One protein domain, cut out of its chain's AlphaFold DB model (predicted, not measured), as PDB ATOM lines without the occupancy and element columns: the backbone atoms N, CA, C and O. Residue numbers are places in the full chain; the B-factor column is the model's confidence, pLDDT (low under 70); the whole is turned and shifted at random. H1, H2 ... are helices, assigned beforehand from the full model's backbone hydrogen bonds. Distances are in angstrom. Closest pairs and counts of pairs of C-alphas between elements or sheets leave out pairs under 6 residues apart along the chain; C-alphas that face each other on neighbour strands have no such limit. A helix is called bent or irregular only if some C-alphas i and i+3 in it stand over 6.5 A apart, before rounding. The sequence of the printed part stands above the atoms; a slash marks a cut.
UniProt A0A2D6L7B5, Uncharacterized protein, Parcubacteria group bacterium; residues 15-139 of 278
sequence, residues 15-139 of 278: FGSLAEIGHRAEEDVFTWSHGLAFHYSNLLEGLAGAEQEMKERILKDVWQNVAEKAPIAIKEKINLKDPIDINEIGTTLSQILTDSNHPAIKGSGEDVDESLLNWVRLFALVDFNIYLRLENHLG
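What this domain is: This is residues 15 to 139 of the 278 residues of an uncharacterized protein of Parcubacteria group bacterium (UniProt A0A2D6L7B5). Two long helices, H7 and H2, lie side by side and run the same way, making the long axis of the model. H3 and H5 pack over one face of this pair, H3 crossing H7 and H5 crossing H2, with the short helices H4 and H6 on that same face and H1 at the end where H2 and H7 begin. The printed part has 125 residues with seven named helices, H1 to H7 in chain order, and no named strand, an all-helix class. It is compact, with a radius of gyration of the C-alphas of 14.6 A, yet elongated in outline, spanning 45 by 27 by 26 A.

How they stand to each other: Start at H7, residues 112 to 139, the hub, which touches four other helices. H2, residues 25 to 46, touches it at a shallow tilt of 18 degrees; look at the C-alphas of Val 29 and Leu 116, their closest, 4.7 A apart. H3, residues 52 to 69, touches H7 at a steep tilt of 42 degrees, opposite ways, closest at the C-alphas of Val 62 and Asn 129, 5.2 A. H4, residues 72 to 77, touches H7 about perpendicular, at 84 degrees, with the C-alphas of Ile 74 and Asn 118 closest at 6.3 A. H6, residues 103 to 106, touches H7 only at the corner, by Lys 106 and Ser 115, C-alphas 5.7 A apart. H5, residues 86 to 98, touches H2 at a steep tilt of 52 degrees, opposite ways, where the C-alphas of Ala 37 and Leu 93 come to 4.8 A. H5 and H7 are apart. H1, residues 15 to 21, is close to H2 but not clearly touching, with the C-alphas of Leu 18 and Ala 25 closest at 7.6 A. Packing is mostly crossed, with one of five tilted pairs that touch shallow. Every O i to N i+4 pair is within hydrogen-bond range in H1, H4 and H7; the counts are 16 of 18 in H2, 12 of 14 in H3 and 8 of 9 in H5, and H6 is too short for such a pair.

Where its parts are: Find C-alpha 112 at (151.585, 111.985, 157.687); from there H7 runs 38.9 A to C-alpha 139 at (160.163, 149.931, 156.078). H2 begins at C-alpha 25, (155.155, 112.660, 152.586), and spans 30.8 A; it is only just irregular, C-alphas 27 and 30 being 6.7 A apart. H3 measures 26.7 A and H5 18.6 A.

The domain as a whole: The C-alphas farthest apart are those of Glu 20 and Glu 51, at 46.0 A. The printed part has no cut and no long link. Mean pLDDT of the printed part is 95.8, and no printed residue is under 70.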
ATOM      1  N   PHE A  15     150.734 116.764 146.900       95.19
ATOM      2  CA  PHE A  15     150.964 115.328 146.701       95.19
ATOM      3  C   PHE A  15     151.123 114.927 145.232       95.19
ATOM      4  O   PHE A  15     151.870 114.003 144.929       95.19
ATOM      5  N   GLY A  16     150.465 115.635 144.306       94.38
ATOM      6  CA  GLY A  16     150.720 115.452 142.877       94.38
ATOM      7  C   GLY A  16     152.141 115.868 142.494       94.38
ATOM      8  O   GLY A  16     152.768 115.211 141.672       94.38
ATOM      9  N   SER A  17     152.660 116.919 143.128       95.38
ATOM     10  CA  SER A  17     154.023 117.406 142.918       95.38
ATOM     11  C   SER A  17     155.055 116.443 143.501       95.38
ATOM     12  O   SER A  17     156.007 116.107 142.808       95.38
ATOM     13  N   LEU A  18     154.824 115.930 144.716       95.38
ATOM     14  CA  LEU A  18     155.659 114.890 145.333       95.38
ATOM     15  C   LEU A  18     155.732 113.634 144.462       95.38
ATOM     16  O   LEU A  18     156.818 113.125 144.202       95.38
ATOM     17  N   ALA A  19     154.586 113.171 143.956       94.94
ATOM     18  CA  ALA A  19     154.536 112.008 143.079       94.94
ATOM     19  C   ALA A  19     155.338 112.214 141.781       94.94
ATOM     20  O   ALA A  19     156.033 111.295 141.353       94.94
ATOM     21  N   GLU A  20     155.278 113.409 141.182       94.94
ATOM     22  CA  GLU A  20     156.025 113.752 139.961       94.94
ATOM     23  C   GLU A  20     157.548 113.713 140.176       94.94
ATOM     24  O   GLU A  20     158.283 113.281 139.290       94.94
ATOM     25  N   ILE A  21     158.024 114.117 141.359       95.62
ATOM     26  CA  ILE A  21     159.456 114.098 141.712       95.62
ATOM     27  C   ILE A  21     159.895 112.785 142.383       95.62
ATOM     28  O   ILE A  21     161.069 112.606 142.693       95.62
ATOM     29  N   GLY A  22     158.968 111.847 142.596       95.44
ATOM     30  CA  GLY A  22     159.238 110.551 143.220       95.44
ATOM     31  C   GLY A  22     159.440 110.594 144.739       95.44
ATOM     32  O   GLY A  22     160.014 109.656 145.286       95.44
ATOM     33  N   HIS A  23     158.978 111.650 145.410       95.50
ATOM     34  CA  HIS A  23     159.023 111.800 146.866       95.50
ATOM     35  C   HIS A  23     157.724 111.325 147.524       95.50
ATOM     36  O   HIS A  23     156.659 111.259 146.900       95.50
ATOM     37  N   ARG A  24     157.797 111.035 148.825       94.94
ATOM     38  CA  ARG A  24     156.642 110.712 149.674       94.94
ATOM     39  C   ARG A  24     156.547 111.652 150.869       94.94
ATOM     40  O   ARG A  24     157.532 112.255 151.287       94.94
ATOM     41  N   ALA A  25     155.363 111.747 151.467       94.12
ATOM     42  CA  ALA A  25     155.155 112.660 152.586       94.12
ATOM     43  C   ALA A  25     156.018 112.325 153.811       94.12
ATOM     44  O   ALA A  25     156.464 113.228 154.519       94.12
ATOM     45  N   GLU A  26     156.317 111.042 154.040       92.94
ATOM     46  CA  GLU A  26     157.195 110.598 155.125       92.94
ATOM     47  C   GLU A  26     158.629 111.120 155.002       92.94
ATOM     48  O   GLU A  26     159.307 111.258 156.023       92.94
ATOM     49  N   GLU A  27     159.084 111.372 153.775       90.44
ATOM     50  CA  GLU A  27     160.426 111.870 153.463       90.44
ATOM     51  C   GLU A  27     160.481 113.395 153.632       90.44
ATOM     52  O   GLU A  27     161.433 113.923 154.204       90.44
ATOM     53  N   ASP A  28     159.410 114.090 153.242       94.31
ATOM     54  CA  ASP A  28     159.397 115.552 153.152       94.31
ATOM     55  C   ASP A  28     158.862 116.257 154.408       94.31
ATOM     56  O   ASP A  28     159.155 117.436 154.624       94.31
ATOM     57  N   VAL A  29     158.112 115.575 155.284       95.94
ATOM     58  CA  VAL A  29     157.556 116.206 156.501       95.94
ATOM     59  C   VAL A  29     158.652 116.758 157.419       95.94
ATOM     60  O   VAL A  29     158.496 117.822 158.028       95.94
ATOM     61  N   PHE A  30     159.800 116.077 157.477       94.94
ATOM     62  CA  PHE A  30     160.975 116.583 158.181       94.94
ATOM     63  C   PHE A  30     161.546 117.821 157.481       94.94
ATOM     64  O   PHE A  30     161.743 118.838 158.135       94.94
ATOM     65  N   THR A  31     161.739 117.774 156.161       94.12
ATOM     66  CA  THR A  31     162.280 118.892 155.371       94.12
ATOM     67  C   THR A  31     161.485 120.180 155.582       94.12
ATOM     68  O   THR A  31     162.068 121.226 155.863       94.12
ATOM     69  N   TRP A  32     160.153 120.111 155.540       96.44
ATOM     70  CA  TRP A  32     159.297 121.286 155.728       96.44
ATOM     71  C   TRP A  32     159.271 121.804 157.169       96.44
ATOM     72  O   TRP A  32     159.334 123.015 157.390       96.44
ATOM     73  N   SER A  33     159.207 120.910 158.159       97.12
ATOM     74  CA  SER A  33     159.219 121.303 159.577       97.12
ATOM     75  C   SER A  33     160.568 121.890 160.004       97.12
ATOM     76  O   SER A  33     160.612 122.955 160.627       97.12
ATOM     77  N   HIS A  34     161.668 121.251 159.602       96.44
ATOM     78  CA  HIS A  34     163.025 121.740 159.811       96.44
ATOM     79  C   HIS A  34     163.257 123.062 159.072       96.44
ATOM     80  O   HIS A  34     163.780 124.008 159.656       96.44
ATOM     81  N   GLY A  35     162.815 123.165 157.814       96.44
ATOM     82  CA  GLY A  35     162.892 124.393 157.028       96.44
ATOM     83  C   GLY A  35     162.204 125.565 157.726       96.44
ATOM     84  O   GLY A  35     162.802 126.627 157.883       96.44
ATOM     85  N   LEU A  36     160.985 125.377 158.235       97.56
ATOM     86  CA  LEU A  36     160.285 126.430 158.972       97.56
ATOM     87  C   LEU A  36     161.054 126.873 160.216       97.56
ATOM     88  O   LEU A  36     161.231 128.070 160.452       97.56
ATOM     89  N   ALA A  37     161.509 125.907 161.011       98.00
ATOM     90  CA  ALA A  37     162.240 126.191 162.231       98.00
ATOM     91  C   ALA A  37     163.564 126.918 161.939       98.00
ATOM     92  O   ALA A  37     163.913 127.875 162.634       98.00
ATOM     93  N   PHE A  38     164.253 126.537 160.861       97.94
ATOM     94  CA  PHE A  38     165.483 127.181 160.412       97.94
ATOM     95  C   PHE A  38     165.225 128.608 159.928       97.94
ATOM     96  O   PHE A  38     165.925 129.541 160.322       97.94
ATOM     97  N   HIS A  39     164.172 128.803 159.136       97.31
ATOM     98  CA  HIS A  39     163.781 130.115 158.641       97.31
ATOM     99  C   HIS A  39     163.411 131.070 159.791       97.31
ATOM    100  O   HIS A  39     163.839 132.226 159.806       97.31
ATOM    101  N   TYR A  40     162.710 130.575 160.816       98.06
ATOM    102  CA  TYR A  40     162.432 131.351 162.026       98.06
ATOM    103  C   TYR A  40     163.701 131.654 162.840       98.06
ATOM    104  O   TYR A  40     163.873 132.776 163.313       98.06
ATOM    105  N   SER A  41     164.631 130.701 162.960       97.94
ATOM    106  CA  SER A  41     165.935 130.941 163.594       97.94
ATOM    107  C   SER A  41     166.717 132.052 162.880       97.94
ATOM    108  O   SER A  41     167.247 132.953 163.534       97.94
ATOM    109  N   ASN A  42     166.722 132.052 161.543       97.81
ATOM    110  CA  ASN A  42     167.361 133.106 160.752       97.81
ATOM    111  C   ASN A  42     166.733 134.480 161.024       97.81
ATOM    112  O   ASN A  42     167.458 135.473 161.090       97.81
ATOM    113  N   LEU A  43     165.409 134.552 161.220       98.25
ATOM    114  CA  LEU A  43     164.733 135.792 161.606       98.25
ATOM    115  C   LEU A  43     165.205 136.287 162.978       98.25
ATOM    116  O   LEU A  43     165.503 137.471 163.133       98.25
ATOM    117  N   LEU A  44     165.286 135.396 163.972       97.62
ATOM    118  CA  LEU A  44     165.748 135.754 165.317       97.62
ATOM    119  C   LEU A  44     167.175 136.312 165.301       97.62
ATOM    120  O   LEU A  44     167.457 137.278 166.013       97.62
ATOM    121  N   GLU A  45     168.048 135.717 164.487       96.88
ATOM    122  CA  GLU A  45     169.422 136.177 164.289       96.88
ATOM    123  C   GLU A  45     169.472 137.507 163.522       96.88
ATOM    124  O   GLU A  45     170.175 138.428 163.932       96.88
ATOM    125  N   GLY A  46     168.684 137.652 162.451       96.00
ATOM    126  CA  GLY A  46     168.591 138.894 161.677       96.00
ATOM    127  C   GLY A  46     168.099 140.083 162.509       96.00
ATOM    128  O   GLY A  46     168.520 141.215 162.290       96.00
ATOM    129  N   LEU A  47     167.265 139.824 163.518       97.06
ATOM    130  CA  LEU A  47     166.780 140.826 164.469       97.06
ATOM    131  C   LEU A  47     167.681 141.000 165.706       97.06
ATOM    132  O   LEU A  47     167.320 141.760 166.603       97.06
ATOM    133  N   ALA A  48     168.834 140.327 165.805       94.56
ATOM    134  CA  ALA A  48     169.680 140.374 167.006       94.56
ATOM    135  C   ALA A  48     170.232 141.776 167.327       94.56
ATOM    136  O   ALA A  48     170.500 142.070 168.490       94.56
ATOM    137  N   GLY A  49     170.385 142.638 166.316       90.38
ATOM    138  CA  GLY A  49     170.825 144.028 166.479       90.38
ATOM    139  C   GLY A  49     169.697 145.049 166.680       90.38
ATOM    140  O   GLY A  49     169.989 146.229 166.854       90.38
ATOM    141  N   ALA A  50     168.428 144.631 166.623       93.88
ATOM    142  CA  ALA A  50     167.285 145.520 166.818       93.88
ATOM    143  C   ALA A  50     167.021 145.780 168.312       93.88
ATOM    144  O   ALA A  50     167.351 144.960 169.169       93.88
ATOM    145  N   GLU A  51     166.373 146.905 168.631       95.81
ATOM    146  CA  GLU A  51     165.902 147.169 169.994       95.81
ATOM    147  C   GLU A  51     164.922 146.079 170.457       95.81
ATOM    148  O   GLU A  51     164.045 145.659 169.697       95.81
ATOM    149  N   GLN A  52     165.046 145.639 171.714       95.62
ATOM    150  CA  GLN A  52     164.290 144.496 172.242       95.62
ATOM    151  C   GLN A  52     162.770 144.669 172.092       95.62
ATOM    152  O   GLN A  52     162.094 143.739 171.662       95.62
ATOM    153  N   GLU A  53     162.236 145.861 172.373       96.69
ATOM    154  CA  GLU A  53     160.800 146.135 172.234       96.69
ATOM    155  C   GLU A  53     160.332 146.029 170.770       96.69
ATOM    156  O   GLU A  53     159.276 145.463 170.486       96.69
ATOM    157  N   MET A  54     161.136 146.530 169.824       96.81
ATOM    158  CA  MET A  54     160.849 146.428 168.391       96.81
ATOM    159  C   MET A  54     160.884 144.968 167.931       96.81
ATOM    160  O   MET A  54     159.976 144.512 167.236       96.81
ATOM    161  N   LYS A  55     161.905 144.216 168.358       96.81
ATOM    162  CA  LYS A  55     162.039 142.784 168.072       96.81
ATOM    163  C   LYS A  55     160.823 142.004 168.568       96.81
ATOM    164  O   LYS A  55     160.224 141.260 167.794       96.81
ATOM    165  N   GLU A  56     160.433 142.184 169.828       96.19
ATOM    166  CA  GLU A  56     159.268 141.507 170.408       96.19
ATOM    167  C   GLU A  56     157.979 141.849 169.659       96.19
ATOM    168  O   GLU A  56     157.181 140.955 169.371       96.19
ATOM    169  N   ARG A  57     157.800 143.119 169.278       97.00
ATOM    170  CA  ARG A  57     156.637 143.574 168.509       97.00
ATOM    171  C   ARG A  57     156.570 142.929 167.124       97.00
ATOM    172  O   ARG A  57     155.522 142.401 166.765       97.00
ATOM    173  N   ILE A  58     157.679 142.913 166.379       97.94
ATOM    174  CA  ILE A  58     157.755 142.258 165.063       97.94
ATOM    175  C   ILE A  58     157.402 140.774 165.192       97.94
ATOM    176  O   ILE A  58     156.536 140.285 164.469       97.94
ATOM    177  N   LEU A  59     158.042 140.061 166.125       97.88
ATOM    178  CA  LEU A  59     157.835 138.622 166.303       97.88
ATOM    179  C   LEU A  59     156.398 138.298 166.716       97.88
ATOM    180  O   LEU A  59     155.805 137.358 166.185       97.88
ATOM    181  N   LYS A  60     155.817 139.081 167.629       97.25
ATOM    182  CA  LYS A  60     154.426 138.910 168.049       97.25
ATOM    183  C   LYS A  60     153.459 139.136 166.887       97.25
ATOM    184  O   LYS A  60     152.575 138.310 166.678       97.25
ATOM    185  N   ASP A  61     153.658 140.189 166.098       97.19
ATOM    186  CA  ASP A  61     152.795 140.504 164.956       97.19
ATOM    187  C   ASP A  61     152.891 139.470 163.827       97.19
ATOM    188  O   ASP A  61     151.901 139.237 163.125       97.19
ATOM    189  N   VAL A  62     154.063 138.845 163.635       97.50
ATOM    190  CA  VAL A  62     154.220 137.703 162.719       97.50
ATOM    191  C   VAL A  62     153.299 136.574 163.168       97.50
ATOM    192  O   VAL A  62     152.431 136.144 162.407       97.50
ATOM    193  N   TRP A  63     153.432 136.139 164.423       98.00
ATOM    194  CA  TRP A  63     152.677 135.002 164.946       98.00
ATOM    195  C   TRP A  63     151.187 135.286 165.134       98.00
ATOM    196  O   TRP A  63     150.385 134.360 165.040       98.00
ATOM    197  N   GLN A  64     150.790 136.545 165.325       96.75
ATOM    198  CA  GLN A  64     149.386 136.915 165.489       96.75
ATOM    199  C   GLN A  64     148.547 136.600 164.254       96.75
ATOM    200  O   GLN A  64     147.532 135.917 164.372       96.75
ATOM    201  N   ASN A  65     148.996 136.979 163.056       91.94
ATOM    202  CA  ASN A  65     148.217 136.658 161.850       91.94
ATOM    203  C   ASN A  65     148.338 135.178 161.474       91.94
ATOM    204  O   ASN A  65     147.443 134.623 160.836       91.94
ATOM    205  N   VAL A  66     149.441 134.527 161.861       96.75
ATOM    206  CA  VAL A  66     149.580 133.075 161.705       96.75
ATOM    207  C   VAL A  66     148.537 132.365 162.573       96.75
ATOM    208  O   VAL A  66     147.857 131.471 162.077       96.75
ATOM    209  N   ALA A  67     148.325 132.792 163.822       96.50
ATOM    210  CA  ALA A  67     147.365 132.173 164.743       96.50
ATOM    211  C   ALA A  67     145.917 132.203 164.220       96.50
ATOM    212  O   ALA A  67     145.161 131.243 164.422       96.50
ATOM    213  N   GLU A  68     145.548 133.274 163.515       93.88
ATOM    214  CA  GLU A  68     144.218 133.457 162.921       93.88
ATOM    215  C   GLU A  68     143.915 132.456 161.798       93.88
ATOM    216  O   GLU A  68     142.757 132.096 161.588       93.88
ATOM    217  N   LYS A  69     144.942 132.008 161.065       95.12
ATOM    218  CA  LYS A  69     144.778 131.267 159.805       95.12
ATOM    219  C   LYS A  69     145.376 129.864 159.806       95.12
ATOM    220  O   LYS A  69     144.983 129.046 158.977       95.12
ATOM    221  N   ALA A  70     146.320 129.579 160.700       95.44
ATOM    222  CA  ALA A  70     146.964 128.278 160.772       95.44
ATOM    223  C   ALA A  70     145.971 127.189 161.236       95.44
ATOM    224  O   ALA A  70     145.133 127.451 162.110       95.44
ATOM    225  N   PRO A  71     146.076 125.959 160.697       93.25
ATOM    226  CA  PRO A  71     145.280 124.817 161.147       93.25
ATOM    227  C   PRO A  71     145.408 124.574 162.658       93.25
ATOM    228  O   PRO A  71     146.481 124.741 163.235       93.25
ATOM    229  N   ILE A  72     144.321 124.166 163.321       94.00
ATOM    230  CA  ILE A  72     144.304 123.976 164.786       94.00
ATOM    231  C   ILE A  72     145.347 122.939 165.225       94.00
ATOM    232  O   ILE A  72     146.110 123.211 166.149       94.00
ATOM    233  N   ALA A  73     145.437 121.812 164.512       94.50
ATOM    234  CA  ALA A  73     146.358 120.725 164.837       94.50
ATOM    235  C   ALA A  73     147.819 121.197 164.927       94.50
ATOM    236  O   ALA A  73     148.499 120.924 165.915       94.50
ATOM    237  N   ILE A  74     148.301 121.970 163.945       95.19
ATOM    238  CA  ILE A  74     149.679 122.475 163.981       95.19
ATOM    239  C   ILE A  74     149.871 123.540 165.063       95.19
ATOM    240  O   ILE A  74     150.903 123.526 165.730       95.19
ATOM    241  N   LYS A  75     148.878 124.411 165.307       96.38
ATOM    242  CA  LYS A  75     148.955 125.430 166.371       96.38
ATOM    243  C   LYS A  75     149.211 124.810 167.737       96.38
ATOM    244  O   LYS A  75     150.088 125.272 168.462       96.38
ATOM    245  N   GLU A  76     148.496 123.736 168.060       95.50
ATOM    246  CA  GLU A  76     148.690 122.999 169.309       95.50
ATOM    247  C   GLU A  76     150.104 122.417 169.411       95.50
ATOM    248  O   GLU A  76     150.725 122.492 170.470       95.50
ATOM    249  N   LYS A  77     150.647 121.888 168.306       95.69
ATOM    250  CA  LYS A  77     151.988 121.287 168.279       95.69
ATOM    251  C   LYS A  77     153.133 122.279 168.422       95.69
ATOM    252  O   LYS A  77     154.178 121.885 168.932       95.69
ATOM    253  N   ILE A  78     152.948 123.527 168.001       96.06
ATOM    254  CA  ILE A  78     153.962 124.584 168.131       96.06
ATOM    255  C   ILE A  78     153.695 125.543 169.299       96.06
ATOM    256  O   ILE A  78     154.338 126.583 169.388       96.06
ATOM    257  N   ASN A  79     152.740 125.218 170.178       94.75
ATOM    258  CA  ASN A  79     152.313 126.071 171.291       94.75
ATOM    259  C   ASN A  79     151.816 127.471 170.870       94.75
ATOM    260  O   ASN A  79     151.903 128.426 171.641       94.75
ATOM    261  N   LEU A  80     151.228 127.605 169.677       96.44
ATOM    262  CA  LEU A  80     150.625 128.860 169.224       96.44
ATOM    263  C   LEU A  80     149.237 129.047 169.861       96.44
ATOM    264  O   LEU A  80     148.217 128.634 169.304       96.44
ATOM    265  N   LYS A  81     149.223 129.644 171.057       93.56
ATOM    266  CA  LYS A  81     148.041 129.876 171.909       93.56
ATOM    267  C   LYS A  81     147.718 131.375 172.027       93.56
ATOM    268  O   LYS A  81     148.467 132.218 171.540       93.56
ATOM    269  N   ASP A  82     146.596 131.686 172.678       91.56
ATOM    270  CA  ASP A  82     146.232 133.041 173.106       91.56
ATOM    271  C   ASP A  82     146.331 133.129 174.645       91.56
ATOM    272  O   ASP A  82     145.647 132.356 175.327       91.56
ATOM    273  N   PRO A  83     147.182 134.004 175.220       93.94
ATOM    274  CA  PRO A  83     148.085 134.944 174.547       93.94
ATOM    275  C   PRO A  83     149.267 134.258 173.844       93.94
ATOM    276  O   PRO A  83     149.720 133.193 174.256       93.94
ATOM    277  N   ILE A  84     149.784 134.910 172.797       96.38
ATOM    278  CA  ILE A  84     150.947 134.431 172.032       96.38
ATOM    279  C   ILE A  84     152.209 134.544 172.880       96.38
ATOM    280  O   ILE A  84     152.604 135.649 173.260       96.38
ATOM    281  N   ASP A  85     152.871 133.408 173.092       96.62
ATOM    282  CA  ASP A  85     154.176 133.317 173.738       96.62
ATOM    283  C   ASP A  85     155.265 132.998 172.701       96.62
ATOM    284  O   ASP A  85     155.445 131.861 172.261       96.62
ATOM    285  N   ILE A  86     156.009 134.031 172.297       96.69
ATOM    286  CA  ILE A  86     157.096 133.902 171.317       96.69
ATOM    287  C   ILE A  86     158.252 133.023 171.823       96.69
ATOM    288  O   ILE A  86     158.968 132.444 171.007       96.69
ATOM    289  N   ASN A  87     158.427 132.889 173.144       96.00
ATOM    290  CA  ASN A  87     159.485 132.070 173.729       96.00
ATOM    291  C   ASN A  87     159.106 130.586 173.705       96.00
ATOM    292  O   ASN A  87     159.958 129.762 173.367       96.00
ATOM    293  N   GLU A  88     157.851 130.228 174.005       96.81
ATOM    294  CA  GLU A  88     157.374 128.839 173.864       96.81
ATOM    295  C   GLU A  88     157.452 128.371 172.405       96.81
ATOM    296  O   GLU A  88     157.944 127.270 172.127       96.81
ATOM    297  N   ILE A  89     157.032 129.226 171.465       97.50
ATOM    298  CA  ILE A  89     157.114 128.931 170.029       97.50
ATOM    299  C   ILE A  89     158.579 128.765 169.609       97.50
ATOM    300  O   ILE A  89     158.939 127.745 169.021       97.50
ATOM    301  N   GLY A  90     159.446 129.724 169.954       97.19
ATOM    302  CA  GLY A  90     160.873 129.666 169.632       97.19
ATOM    303  C   GLY A  90     161.575 128.444 170.228       97.19
ATOM    304  O   GLY A  90     162.367 127.800 169.544       97.19
ATOM    305  N   THR A  91     161.233 128.066 171.463       97.50
ATOM    306  CA  THR A  91     161.751 126.852 172.113       97.50
ATOM    307  C   THR A  91     161.327 125.600 171.353       97.50
ATOM    308  O   THR A  91     162.164 124.749 171.058       97.50
ATOM    309  N   THR A  92     160.048 125.505 170.980       97.31
ATOM    310  CA  THR A  92     159.517 124.349 170.245       97.31
ATOM    311  C   THR A  92     160.179 124.215 168.869       97.31
ATOM    312  O   THR A  92     160.614 123.132 168.486       97.31
ATOM    313  N   LEU A  93     160.322 125.321 168.133       97.88
ATOM    314  CA  LEU A  93     160.993 125.320 166.831       97.88
ATOM    315  C   LEU A  93     162.486 124.987 166.960       97.88
ATOM    316  O   LEU A  93     163.007 124.191 166.184       97.88
ATOM    317  N   SER A  94     163.170 125.507 167.984       97.56
ATOM    318  CA  SER A  94     164.563 125.138 168.258       97.56
ATOM    319  C   SER A  94     164.723 123.648 168.567       97.56
ATOM    320  O   SER A  94     165.734 123.067 168.185       97.56
ATOM    321  N   GLN A  95     163.756 123.019 169.239       97.38
ATOM    322  CA  GLN A  95     163.784 121.575 169.493       97.38
ATOM    323  C   GLN A  95     163.638 120.779 168.193       97.38
ATOM    324  O   GLN A  95     164.408 119.847 167.977       97.38
ATOM    325  N   ILE A  96     162.731 121.191 167.298       96.75
ATOM    326  CA  ILE A  96     162.540 120.575 165.970       96.75
ATOM    327  C   ILE A  96     163.821 120.627 165.126       96.75
ATOM    328  O   ILE A  96     164.131 119.655 164.444       96.75
ATOM    329  N   LEU A  97     164.599 121.716 165.202       94.81
ATOM    330  CA  LEU A  97     165.900 121.803 164.521       94.81
ATOM    331  C   LEU A  97     166.896 120.735 164.985       94.81
ATOM    332  O   LEU A  97     167.738 120.296 164.208       94.81
ATOM    333  N   THR A  98     166.824 120.336 166.253       94.50
ATOM    334  CA  THR A  98     167.796 119.417 166.863       94.50
ATOM    335  C   THR A  98     167.302 117.978 166.992       94.50
ATOM    336  O   THR A  98     168.111 117.080 167.216       94.50
ATOM    337  N   ASP A  99     165.996 117.744 166.861       95.12
ATOM    338  CA  ASP A  99     165.360 116.437 167.022       95.12
ATOM    339  C   ASP A  99     164.473 116.106 165.816       95.12
ATOM    340  O   ASP A  99     163.309 116.501 165.729       95.12
ATOM    341  N   SER A 100     165.009 115.301 164.896       92.00
ATOM    342  CA  SER A 100     164.279 114.821 163.717       92.00
ATOM    343  C   SER A 100     163.102 113.893 164.048       92.00
ATOM    344  O   SER A 100     162.307 113.577 163.164       92.00
ATOM    345  N   ASN A 101     162.987 113.433 165.298       93.50
ATOM    346  CA  ASN A 101     161.877 112.616 165.785       93.50
ATOM    347  C   ASN A 101     160.907 113.412 166.668       93.50
ATOM    348  O   ASN A 101     160.025 112.809 167.288       93.50
ATOM    349  N   HIS A 102     161.038 114.742 166.716       95.50
ATOM    350  CA  HIS A 102     160.208 115.579 167.565       95.50
ATOM    351  C   HIS A 102     158.708 115.317 167.297       95.50
ATOM    352  O   HIS A 102     158.273 115.366 166.139       95.50
ATOM    353  N   PRO A 103     157.870 115.083 168.329       92.81
ATOM    354  CA  PRO A 103     156.476 114.660 168.146       92.81
ATOM    355  C   PRO A 103     155.605 115.624 167.330       92.81
ATOM    356  O   PRO A 103     154.599 115.214 166.754       92.81
ATOM    357  N   ALA A 104     155.974 116.906 167.267       93.50
ATOM    358  CA  ALA A 104     155.280 117.895 166.441       93.50
ATOM    359  C   ALA A 104     155.411 117.632 164.932       93.50
ATOM    360  O   ALA A 104     154.537 118.051 164.182       93.50
ATOM    361  N   ILE A 105     156.475 116.954 164.482       93.81
ATOM    362  CA  ILE A 105     156.773 116.779 163.053       93.81
ATOM    363  C   ILE A 105     155.698 115.912 162.393       93.81
ATOM    364  O   ILE A 105     155.063 116.348 161.440       93.81
ATOM    365  N   LYS A 106     155.450 114.715 162.938       91.38
ATOM    366  CA  LYS A 106     154.459 113.754 162.412       91.38
ATOM    367  C   LYS A 106     153.118 113.777 163.147       91.38
ATOM    368  O   LYS A 106     152.215 113.038 162.784       91.38
ATOM    369  N   GLY A 107     153.015 114.551 164.225       92.00
ATOM    370  CA  GLY A 107     151.797 114.659 165.027       92.00
ATOM    371  C   GLY A 107     150.930 115.864 164.672       92.00
ATOM    372  O   GLY A 107     149.982 116.141 165.400       92.00
ATOM    373  N   SER A 108     151.276 116.628 163.636       93.00
ATOM    374  CA  SER A 108     150.577 117.859 163.261       93.00
ATOM    375  C   SER A 108     149.335 117.634 162.390       93.00
ATOM    376  O   SER A 108     148.757 118.619 161.939       93.00
ATOM    377  N   GLY A 109     148.901 116.389 162.189       94.00
ATOM    378  CA  GLY A 109     147.674 115.987 161.493       94.00
ATOM    379  C   GLY A 109     147.207 114.588 161.924       94.00
ATOM    380  O   GLY A 109     147.846 113.953 162.767       94.00
ATOM    381  N   GLU A 110     146.088 114.119 161.367       94.06
ATOM    382  CA  GLU A 110     145.536 112.771 161.575       94.06
ATOM    383  C   GLU A 110     146.456 111.679 161.007       94.06
ATOM    384  O   GLU A 110     146.551 110.584 161.566       94.06
ATOM    385  N   ASP A 111     147.172 112.001 159.929       95.38
ATOM    386  CA  ASP A 111     148.193 111.167 159.308       95.38
ATOM    387  C   ASP A 111     149.407 111.999 158.841       95.38
ATOM    388  O   ASP A 111     149.542 113.195 159.134       95.38
ATOM    389  N   VAL A 112     150.353 111.342 158.164       95.38
ATOM    390  CA  VAL A 112     151.585 111.985 157.687       95.38
ATOM    391  C   VAL A 112     151.336 112.952 156.529       95.38
ATOM    392  O   VAL A 112     152.021 113.972 156.449       95.38
ATOM    393  N   ASP A 113     150.343 112.680 155.682       95.88
ATOM    394  CA  ASP A 113     149.981 113.543 154.561       95.88
ATOM    395  C   ASP A 113     149.411 114.857 155.102       95.88
ATOM    396  O   ASP A 113     149.869 115.944 154.737       95.88
ATOM    397  N   GLU A 114     148.468 114.781 156.043       96.44
ATOM    398  CA  GLU A 114     147.921 115.966 156.694       96.44
ATOM    399  C   GLU A 114     148.990 116.708 157.509       96.44
ATOM    400  O   GLU A 114     149.052 117.940 157.466       96.44
ATOM    401  N   SER A 115     149.881 115.985 158.195       96.88
ATOM    402  CA  SER A 115     151.005 116.597 158.915       96.88
ATOM    403  C   SER A 115     151.904 117.402 157.977       96.88
ATOM    404  O   SER A 115     152.219 118.562 158.264       96.88
ATOM    405  N   LEU A 116     152.280 116.829 156.828       97.31
ATOM    406  CA  LEU A 116     153.057 117.527 155.807       97.31
ATOM    407  C   LEU A 116     152.311 118.759 155.292       97.31
ATOM    408  O   LEU A 116     152.884 119.848 155.264       97.31
ATOM    409  N   LEU A 117     151.040 118.613 154.906       96.88
ATOM    410  CA  LEU A 117     150.240 119.730 154.408       96.88
ATOM    411  C   LEU A 117     150.189 120.868 155.434       96.88
ATOM    412  O   LEU A 117     150.364 122.033 155.077       96.88
ATOM    413  N   ASN A 118     150.010 120.545 156.713       97.44
ATOM    414  CA  ASN A 118     149.980 121.534 157.782       97.44
ATOM    415  C   ASN A 118     151.333 122.241 157.965       97.44
ATOM    416  O   ASN A 118     151.341 123.454 158.188       97.44
ATOM    417  N   TRP A 119     152.462 121.546 157.794       97.88
ATOM    418  CA  TRP A 119     153.792 122.167 157.794       97.88
ATOM    419  C   TRP A 119     154.031 123.077 156.585       97.88
ATOM    420  O   TRP A 119     154.498 124.199 156.770       97.88
ATOM    421  N   VAL A 120     153.648 122.655 155.376       97.12
ATOM    422  CA  VAL A 120     153.739 123.485 154.158       97.12
ATOM    423  C   VAL A 120     152.918 124.767 154.316       97.12
ATOM    424  O   VAL A 120     153.392 125.868 154.031       97.12
ATOM    425  N   ARG A 121     151.687 124.640 154.827       96.75
ATOM    426  CA  ARG A 121     150.788 125.771 155.094       96.75
ATOM    427  C   ARG A 121     151.348 126.715 156.149       96.75
ATOM    428  O   ARG A 121     151.278 127.931 155.973       96.75
ATOM    429  N   LEU A 122     151.894 126.168 157.234       97.75
ATOM    430  CA  LEU A 122     152.506 126.969 158.285       97.75
ATOM    431  C   LEU A 122     153.749 127.701 157.762       97.75
ATOM    432  O   LEU A 122     153.891 128.886 158.046       97.75
ATOM    433  N   PHE A 123     154.593 127.048 156.955       97.31
ATOM    434  CA  PHE A 123     155.768 127.680 156.343       97.31
ATOM    435  C   PHE A 123     155.354 128.860 155.470       97.31
ATOM    436  O   PHE A 123     155.832 129.971 155.681       97.31
ATOM    437  N   ALA A 124     154.408 128.640 154.551       95.19
ATOM    438  CA  ALA A 124     153.904 129.683 153.663       95.19
ATOM    439  C   ALA A 124     153.331 130.882 154.436       95.19
ATOM    440  O   ALA A 124     153.598 132.034 154.104       95.19
ATOM    441  N   LEU A 125     152.573 130.620 155.505       95.81
ATOM    442  CA  LEU A 125     152.035 131.665 156.372       95.81
ATOM    443  C   LEU A 125     153.123 132.433 157.123       95.81
ATOM    444  O   LEU A 125     153.042 133.658 157.208       95.81
ATOM    445  N   VAL A 126     154.091 131.731 157.712       97.31
ATOM    446  CA  VAL A 126     155.157 132.350 158.505       97.31
ATOM    447  C   VAL A 126     156.036 133.212 157.610       97.31
ATOM    448  O   VAL A 126     156.182 134.392 157.902       97.31
ATOM    449  N   ASP A 127     156.541 132.676 156.501       96.25
ATOM    450  CA  ASP A 127     157.398 133.413 155.564       96.25
ATOM    451  C   ASP A 127     156.693 134.663 154.997       96.25
ATOM    452  O   ASP A 127     157.235 135.768 155.081       96.25
ATOM    453  N   PHE A 128     155.428 134.535 154.565       95.06
ATOM    454  CA  PHE A 128     154.626 135.684 154.127       95.06
ATOM    455  C   PHE A 128     154.522 136.770 155.208       95.06
ATOM    456  O   PHE A 128     154.673 137.967 154.943       95.06
ATOM    457  N   ASN A 129     154.251 136.362 156.451       96.44
ATOM    458  CA  ASN A 129     154.120 137.305 157.555       96.44
ATOM    459  C   ASN A 129     155.463 137.905 157.969       96.44
ATOM    460  O   ASN A 129     155.489 139.069 158.361       96.44
ATOM    461  N   ILE A 130     156.567 137.172 157.854       97.31
ATOM    462  CA  ILE A 130     157.904 137.710 158.096       97.31
ATOM    463  C   ILE A 130     158.173 138.868 157.141       97.31
ATOM    464  O   ILE A 130     158.464 139.968 157.612       97.31
ATOM    465  N   TYR A 131     158.001 138.661 155.832       95.38
ATOM    466  CA  TYR A 131     158.159 139.733 154.849       95.38
ATOM    467  C   TYR A 131     157.284 140.943 155.207       95.38
ATOM    468  O   TYR A 131     157.781 142.063 155.350       95.38
ATOM    469  N   LEU A 132     155.983 140.708 155.413       94.75
ATOM    470  CA  LEU A 132     155.017 141.780 155.638       94.75
ATOM    471  C   LEU A 132     155.333 142.580 156.908       94.75
ATOM    472  O   LEU A 132     155.196 143.802 156.926       94.75
ATOM    473  N   ARG A 133     155.740 141.911 157.991       96.50
ATOM    474  CA  ARG A 133     156.007 142.571 159.275       96.50
ATOM    475  C   ARG A 133     157.369 143.245 159.313       96.50
ATOM    476  O   ARG A 133     157.455 144.324 159.894       96.50
ATOM    477  N   LEU A 134     158.379 142.706 158.635       97.00
ATOM    478  CA  LEU A 134     159.631 143.430 158.418       97.00
ATOM    479  C   LEU A 134     159.390 144.707 157.599       97.00
ATOM    480  O   LEU A 134     159.826 145.777 158.019       97.00
ATOM    481  N   GLU A 135     158.639 144.630 156.491       94.81
ATOM    482  CA  GLU A 135     158.289 145.811 155.682       94.81
ATOM    483  C   GLU A 135     157.486 146.837 156.502       94.81
ATOM    484  O   GLU A 135     157.787 148.027 156.451       94.81
ATOM    485  N   ASN A 136     156.509 146.398 157.300       95.69
ATOM    486  CA  ASN A 136     155.658 147.304 158.077       95.69
ATOM    487  C   ASN A 136     156.387 148.007 159.233       95.69
ATOM    488  O   ASN A 136     156.134 149.186 159.473       95.69
ATOM    489  N   HIS A 137     157.250 147.301 159.970       97.19
ATOM    490  CA  HIS A 137     157.906 147.855 161.164       97.19
ATOM    491  C   HIS A 137     159.207 148.589 160.851       97.19
ATOM    492  O   HIS A 137     159.521 149.576 161.512       97.19
ATOM    493  N   LEU A 138     159.963 148.122 159.854       96.56
ATOM    494  CA  LEU A 138     161.292 148.652 159.522       96.56
ATOM    495  C   LEU A 138     161.298 149.451 158.210       96.56
ATOM    496  O   LEU A 138     162.270 150.133 157.895       96.56
ATOM    497  N   GLY A 139     160.217 149.381 157.428       95.44
ATOM    498  CA  GLY A 139     160.163 149.931 156.078       95.44
ATOM    499  C   GLY A 139     160.925 149.071 155.067       95.44
ATOM    500  O   GLY A 139     161.773 148.250 155.411       95.44
TER     501      GLY A 139